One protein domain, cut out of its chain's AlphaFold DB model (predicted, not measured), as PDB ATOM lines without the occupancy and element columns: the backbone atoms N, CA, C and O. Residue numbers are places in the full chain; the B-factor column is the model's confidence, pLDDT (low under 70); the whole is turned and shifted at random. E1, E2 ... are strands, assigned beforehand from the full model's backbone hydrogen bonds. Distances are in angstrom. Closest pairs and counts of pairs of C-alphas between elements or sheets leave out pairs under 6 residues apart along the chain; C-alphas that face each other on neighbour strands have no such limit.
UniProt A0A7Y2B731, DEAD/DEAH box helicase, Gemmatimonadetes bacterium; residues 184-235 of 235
ATOM      1  N   GLN A 184      21.974 -99.258 -80.115       91.50
ATOM      2  CA  GLN A 184      21.188-100.060 -81.070       91.50
ATOM      3  C   GLN A 184      20.805 -99.266 -82.323       91.50
ATOM      4  O   GLN A 184      20.153 -99.800 -83.221       91.50
ATOM      5  N   GLY A 185      21.200 -97.994 -82.399       90.69
ATOM      6  CA  GLY A 185      20.755 -97.067 -83.427       90.69
ATOM      7  C   GLY A 185      19.304 -96.629 -83.232       90.69
ATOM      8  O   GLY A 185      18.638 -96.324 -84.222       90.69
ATOM      9  N   GLU A 186      18.783 -96.613 -82.000       92.06
ATOM     10  CA  GLU A 186      17.403 -96.193 -81.736       92.06
ATOM     11  C   GLU A 186      17.222 -94.724 -82.134       92.06
ATOM     12  O   GLU A 186      17.927 -93.848 -81.632       92.06
ATOM     13  N   ARG A 187      16.266 -94.443 -83.029       93.56
ATOM     14  CA  ARG A 187      16.004 -93.089 -83.536       93.56
ATOM     15  C   ARG A 187      14.713 -92.528 -82.948       93.56
ATOM     16  O   ARG A 187      13.626 -93.003 -83.266       93.56
ATOM     17  N   VAL A 188      14.826 -91.464 -82.156       91.69
ATOM     18  CA  VAL A 188      13.692 -90.780 -81.519       91.69
ATOM     19  C   VAL A 188      13.578 -89.358 -82.056       91.69
ATOM     20  O   VAL A 188      14.476 -88.536 -81.882       91.69
ATOM     21  N   ARG A 189      12.452 -89.044 -82.704       91.81
ATOM     22  CA  ARG A 189      12.154 -87.696 -83.204       91.81
ATOM     23  C   ARG A 189      11.316 -86.934 -82.183       91.81
ATOM     24  O   ARG A 189      10.202 -87.340 -81.869       91.81
ATOM     25  N   VAL A 190      11.826 -85.798 -81.721       90.81
ATOM     26  CA  VAL A 190      11.164 -84.917 -80.751       90.81
ATOM     27  C   VAL A 190      10.884 -83.567 -81.405       90.81
ATOM     28  O   VAL A 190      11.687 -83.060 -82.189       90.81
ATOM     29  N   SER A 191       9.735 -82.959 -81.114       92.75
ATOM     30  CA  SER A 191       9.444 -81.609 -81.605       92.75
ATOM     31  C   SER A 191      10.391 -80.584 -80.975       92.75
ATOM     32  O   SER A 191      10.682 -80.651 -79.786       92.75
ATOM     33  N   ALA A 192      10.843 -79.576 -81.723       91.12
ATOM     34  CA  ALA A 192      11.740 -78.563 -81.162       91.12
ATOM     35  C   ALA A 192      11.063 -77.647 -80.123       91.12
ATOM     36  O   ALA A 192      11.763 -76.953 -79.378       91.12
ATOM     37  N   VAL A 193       9.722 -77.617 -80.081       91.31
ATOM     38  CA  VAL A 193       8.957 -76.922 -79.026       91.31
ATOM     39  C   VAL A 193       8.844 -77.729 -77.737       91.31
ATOM     40  O   VAL A 193       8.353 -77.198 -76.743       91.31
ATOM     41  N   ASP A 194       9.290 -78.984 -77.739       89.31
ATOM     42  CA  ASP A 194       9.321 -79.802 -76.537       89.31
ATOM     43  C   ASP A 194      10.309 -79.208 -75.509       89.31
ATOM     44  O   ASP A 194      11.423 -78.816 -75.885       89.31
ATOM     45  N   PRO A 195       9.949 -79.130 -74.212       82.12
ATOM     46  CA  PRO A 195      10.860 -78.693 -73.151       82.12
ATOM     47  C   PRO A 195      12.168 -79.497 -73.057       82.12
ATOM     48  O   PRO A 195      13.163 -78.979 -72.548       82.12
ATOM     49  N   LEU A 196      12.181 -80.736 -73.558       82.00
ATOM     50  CA  LEU A 196      13.352 -81.608 -73.644       82.00
ATOM     51  C   LEU A 196      14.254 -81.301 -74.848       82.00
ATOM     52  O   LEU A 196      15.267 -81.973 -75.045       82.00
ATOM     53  N   ASN A 197      13.963 -80.257 -75.631       88.19
ATOM     54  CA  ASN A 197      14.930 -79.701 -76.570       88.19
ATOM     55  C   ASN A 197      16.093 -79.045 -75.797       88.19
ATOM     56  O   ASN A 197      16.104 -77.850 -75.476       88.19
ATOM     57  N   LEU A 198      17.091 -79.865 -75.466       85.25
ATOM     58  CA  LEU A 198      18.294 -79.473 -74.738       85.25
ATOM     59  C   LEU A 198      19.525 -79.293 -75.643       85.25
ATOM     60  O   LEU A 198      20.624 -79.088 -75.121       85.25
ATOM     61  N   VAL A 199      19.331 -79.303 -76.966       86.75
ATOM     62  CA  VAL A 199      20.411 -79.218 -77.958       86.75
ATOM     63  C   VAL A 199      21.087 -77.852 -77.955       86.75
ATOM     64  O   VAL A 199      20.422 -76.812 -77.941       86.75
ATOM     65  N   GLY A 200      22.422 -77.866 -77.977       79.44
ATOM     66  CA  GLY A 200      23.270 -76.676 -77.901       79.44
ATOM     67  C   GLY A 200      23.286 -76.024 -76.521       79.44
ATOM     68  O   GLY A 200      23.594 -74.839 -76.402       79.44
ATOM     69  N   ILE A 201      22.875 -76.769 -75.490       75.25
ATOM     70  CA  ILE A 201      22.878 -76.296 -74.109       75.25
ATOM     71  C   ILE A 201      23.280 -77.395 -73.132       75.25
ATOM     72  O   ILE A 201      24.057 -77.083 -72.250       75.25
ATOM     73  N   LEU A 202      22.729 -78.618 -73.234       77.88
ATOM     74  CA  LEU A 202      23.268 -79.791 -72.524       77.88
ATOM     75  C   LEU A 202      24.210 -80.594 -73.409       77.88
ATOM     76  O   LEU A 202      25.257 -81.046 -72.954       77.88
ATOM     77  N   THR A 203      23.808 -80.756 -74.665       76.62
ATOM     78  CA  THR A 203      24.595 -81.427 -75.689       76.62
ATOM     79  C   THR A 203      25.346 -80.399 -76.519       76.62
ATOM     80  O   THR A 203      24.895 -79.259 -76.686       76.62
ATOM     81  N   GLU A 204      26.476 -80.823 -77.067       73.69
ATOM     82  CA  GLU A 204      27.267 -80.024 -77.993       73.69
ATOM     83  C   GLU A 204      26.473 -79.682 -79.268       73.69
ATOM     84  O   GLU A 204      25.492 -80.346 -79.619       73.69
ATOM     85  N   GLY A 205      26.899 -78.618 -79.954       78.62
ATOM     86  CA  GLY A 205      26.341 -78.182 -81.235       78.62
ATOM     87  C   GLY A 205      25.513 -76.894 -81.184       78.62
ATOM     88  O   GLY A 205      25.403 -76.221 -80.160       78.62
ATOM     89  N   ALA A 206      24.961 -76.508 -82.336       83.12
ATOM     90  CA  ALA A 206      24.184 -75.281 -82.463       83.12
ATOM     91  C   ALA A 206      22.790 -75.442 -81.843       83.12
ATOM     92  O   ALA A 206      22.097 -76.433 -82.079       83.12
ATOM     93  N   ARG A 207      22.348 -74.433 -81.083       86.50
ATOM     94  CA  ARG A 207      21.012 -74.424 -80.478       86.50
ATOM     95  C   ARG A 207      19.929 -74.505 -81.553       86.50
ATOM     96  O   ARG A 207      19.850 -73.635 -82.420       86.50
ATOM     97  N   ILE A 208      19.037 -75.486 -81.432       87.62
ATOM     98  CA  ILE A 208      17.879 -75.634 -82.319       87.62
ATOM     99  C   ILE A 208      16.739 -74.733 -81.812       87.62
ATOM    100  O   ILE A 208      16.284 -74.911 -80.677       87.62
ATOM    101  N   PRO A 209      16.245 -73.766 -82.614       88.75
ATOM    102  CA  PRO A 209      15.156 -72.888 -82.199       88.75
ATOM    103  C   PRO A 209      13.862 -73.661 -81.927       88.75
ATOM    104  O   PRO A 209      13.454 -74.490 -82.744       88.75
ATOM    105  N   SER A 210      13.182 -73.322 -80.826       89.56
ATOM    106  CA  SER A 210      11.886 -73.891 -80.431       89.56
ATOM    107  C   SER A 210      10.737 -73.368 -81.294       89.56
ATOM    108  O   SER A 210       9.896 -72.584 -80.854       89.56
ATOM    109  N   ILE A 211      10.728 -73.786 -82.556       90.88
ATOM    110  CA  ILE A 211       9.694 -73.490 -83.547       90.88
ATOM    111  C   ILE A 211       8.951 -74.794 -83.833       90.88
ATOM    112  O   ILE A 211       9.578 -75.831 -84.012       90.88
ATOM    113  N   HIS A 212       7.619 -74.750 -83.884       88.25
ATOM    114  CA  HIS A 212       6.764 -75.939 -84.032       88.25
ATOM    115  C   HIS A 212       7.031 -76.771 -85.299       88.25
ATOM    116  O   HIS A 212       6.735 -77.959 -85.314       88.25
ATOM    117  N   THR A 213       7.602 -76.166 -86.344       90.12
ATOM    118  CA  THR A 213       8.008 -76.845 -87.587       90.12
ATOM    119  C   THR A 213       9.358 -77.555 -87.477       90.12
ATOM    120  O   THR A 213       9.697 -78.373 -88.328       90.12
ATOM    121  N   ASN A 214      10.154 -77.232 -86.458       89.88
ATOM    122  CA  ASN A 214      11.468 -77.824 -86.251       89.88
ATOM    123  C   ASN A 214      11.343 -79.102 -85.412       89.88
ATOM    124  O   ASN A 214      10.433 -79.259 -84.594       89.88
ATOM    125  N   HIS A 215      12.303 -80.004 -85.579       90.69
ATOM    126  CA  HIS A 215      12.413 -81.234 -84.806       90.69
ATOM    127  C   HIS A 215      13.878 -81.520 -84.484       90.69
ATOM    128  O   HIS A 215      14.779 -81.042 -85.172       90.69
ATOM    129  N   VAL A 216      14.088 -82.293 -83.426       90.06
ATOM    130  CA  VAL A 216      15.378 -82.846 -83.026       90.06
ATOM    131  C   VAL A 216      15.302 -84.350 -83.219       90.06
ATOM    132  O   VAL A 216      14.327 -84.977 -82.800       90.06
ATOM    133  N   LEU A 217      16.307 -84.922 -83.868       91.06
ATOM    134  CA  LEU A 217      16.456 -86.363 -83.980       91.06
ATOM    135  C   LEU A 217      17.522 -86.812 -82.987       91.06
ATOM    136  O   LEU A 217      18.627 -86.282 -82.997       91.06
ATOM    137  N   PHE A 218      17.183 -87.758 -82.122       89.50
ATOM    138  CA  PHE A 218      18.130 -88.412 -81.233       89.50
ATOM    139  C   PHE A 218      18.433 -89.807 -81.762       89.50
ATOM    140  O   PHE A 218      17.501 -90.542 -82.078       89.50
ATOM    141  N   VAL A 219      19.712 -90.166 -81.840       91.19
ATOM    142  CA  VAL A 219      20.185 -91.522 -82.134       91.19
ATOM    143  C   VAL A 219      20.894 -92.039 -80.890       91.19
ATOM    144  O   VAL A 219      21.881 -91.443 -80.461       91.19
ATOM    145  N   ASP A 220      20.340 -93.073 -80.254       88.81
ATOM    146  CA  ASP A 220      20.809 -93.607 -78.964       88.81
ATOM    147  C   ASP A 220      21.028 -92.502 -77.900       88.81
ATOM    148  O   ASP A 220      21.990 -92.498 -77.131       88.81
ATOM    149  N   GLY A 221      20.139 -91.501 -77.886       86.12
ATOM    150  CA  GLY A 221      20.191 -90.359 -76.966       86.12
ATOM    151  C   GLY A 221      21.144 -89.223 -77.363       86.12
ATOM    152  O   GLY A 221      21.158 -88.191 -76.691       86.12
ATOM    153  N   GLN A 222      21.897 -89.347 -78.459       87.00
ATOM    154  CA  GLN A 222      22.715 -88.259 -79.002       87.00
ATOM    155  C   GLN A 222      21.941 -87.467 -80.050       87.00
ATOM    156  O   GLN A 222      21.344 -88.043 -80.954       87.00
ATOM    157  N   ALA A 223      21.942 -86.139 -79.939       87.44
ATOM    158  CA  ALA A 223      21.271 -85.289 -80.914       87.44
ATOM    159  C   ALA A 223      22.024 -85.307 -82.251       87.44
ATOM    160  O   ALA A 223      23.175 -84.876 -82.331       87.44
ATOM    161  N   GLU A 224      21.356 -85.753 -83.309       85.88
ATOM    162  CA  GLU A 224      21.832 -85.613 -84.675       85.88
ATOM    163  C   GLU A 224      21.608 -84.153 -85.087       85.88
ATOM    164  O   GLU A 224      20.473 -83.665 -85.155       85.88
ATOM    165  N   LEU A 225      22.699 -83.410 -85.287       69.12
ATOM    166  CA  LEU A 225      22.590 -82.034 -85.755       69.12
ATOM    167  C   LEU A 225      21.953 -82.044 -87.146       69.12
ATOM    168  O   LEU A 225      22.330 -82.878 -87.972       69.12
ATOM    169  N   PRO A 226      21.008 -81.129 -87.433       61.31
ATOM    170  CA  PRO A 226      20.429 -81.047 -88.759       61.31
ATOM    171  C   PRO A 226      21.563 -80.832 -89.758       61.31
ATOM    172  O   PRO A 226      22.248 -79.807 -89.723       61.31
ATOM    173  N   SER A 227      21.782 -81.829 -90.617       47.34
ATOM    174  CA  SER A 227      22.697 -81.705 -91.743       47.34
ATOM    175  C   SER A 227      22.328 -80.437 -92.508       47.34
ATOM    176  O   SER A 227      21.152 -80.169 -92.764       47.34
ATOM    177  N   ALA A 228      23.328 -79.643 -92.889       43.50
ATOM    178  CA  ALA A 228      23.128 -78.440 -93.695       43.50
ATOM    179  C   ALA A 228      22.489 -78.729 -95.076       43.50
ATOM    180  O   ALA A 228      22.181 -77.796 -95.817       43.50
ATOM    181  N   ALA A 229      22.253 -79.999 -95.419       36.03
ATOM    182  CA  ALA A 229      21.522 -80.442 -96.594       36.03
ATOM    183  C   ALA A 229      20.157 -81.027 -96.192       36.03
ATOM    184  O   ALA A 229      20.091 -82.105 -95.607       36.03
ATOM    185  N   GLY A 230      19.064 -80.329 -96.530       34.19
ATOM    186  CA  GLY A 230      17.718 -80.902 -96.405       34.19
ATOM    187  C   GLY A 230      16.577 -79.939 -96.096       34.19
ATOM    188  O   GLY A 230      15.656 -80.302 -95.373       34.19
ATOM    189  N   ARG A 231      16.563 -78.721 -96.655       37.53
ATOM    190  CA  ARG A 231      15.257 -78.149 -97.016       37.53
ATOM    191  C   ARG A 231      14.796 -78.960 -98.216       37.53
ATOM    192  O   ARG A 231      15.270 -78.658 -99.295       37.53
ATOM    193  N   HIS A 232      13.996 -80.003 -98.026       36.66
ATOM    194  CA  HIS A 232      13.003 -80.468 -98.997       36.66
ATOM    195  C   HIS A 232      12.237 -81.683 -98.469       36.66
ATOM    196  O   HIS A 232      12.843 -82.610 -97.949       36.66
ATOM    197  N   ALA A 233      10.925 -81.607 -98.710       35.53
ATOM    198  CA  ALA A 233       9.957 -82.684 -98.893       35.53
ATOM    199  C   ALA A 233       9.737 -83.637 -97.710       35.53
ATOM    200  O   ALA A 233      10.542 -84.514 -97.434       35.53
ATOM    201  N   ASP A 234       8.615 -83.456 -97.015       30.59
ATOM    202  CA  ASP A 234       7.454 -84.312 -97.279       30.59
ATOM    203  C   ASP A 234       6.184 -83.684 -96.681       30.59
ATOM    204  O   ASP A 234       6.250 -82.970 -95.673       30.59
ATOM    205  N   ASP A 235       5.087 -83.889 -97.415       33.94
ATOM    206  CA  ASP A 235       3.701 -83.449 -97.183       33.94
ATOM    207  C   ASP A 235       3.109 -83.886 -95.828       33.94
ATOM    208  O   ASP A 235       3.457 -84.982 -95.326       33.94
TER     209      ASP A 235
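What this domain is: This is residues 184 to 235 of the 235 residues of the protein "DEAD/DEAH box helicase" of Gemmatimonadetes bacterium (UniProt A0A7Y2B731). This domain has little regular structure: a small three-stranded sheet, a wide loop of residues 192 to 214 beyond the end where E1 stops and E2 starts, and a tail whose residues 227 to 235 stick out. The printed part has 52 residues, 13 of them in E1, E2 and E3, in sheet order E1, E2, E3, antiparallel; the class is all strand. It is compact, radius of gyration of the C-alphas 11.0 A, spanning 29 by 26 by 19 A.

Where its parts are: E1, residues 187 to 191, starts at C-alpha 187 (16.004, -93.089, -83.536) and is 13.4 A long. E2, residues 215 to 219, is 13.2 A long. E3, residues 222 to 224, 6.3 A long, ends at C-alpha 224 (21.832, -85.613, -84.675).

How they stand to each other: The strands form a meander, each the antiparallel neighbour of the one before. Hairpin E1 and E2 stands at 158 degrees, with N 188 and O 218 2.8 A apart, within hydrogen-bond range. Hairpin E2 and E3 stands at 127 degrees, with N 224 and O 217 2.8 A apart, also within range.

The domain as a whole: The C-alphas of Leu 202 and Asp 235, the two farthest apart, are 31.7 A apart. The printed part has no cut. The link E1 to E2 is long. Residues 225 to 235 have pLDDT under 70.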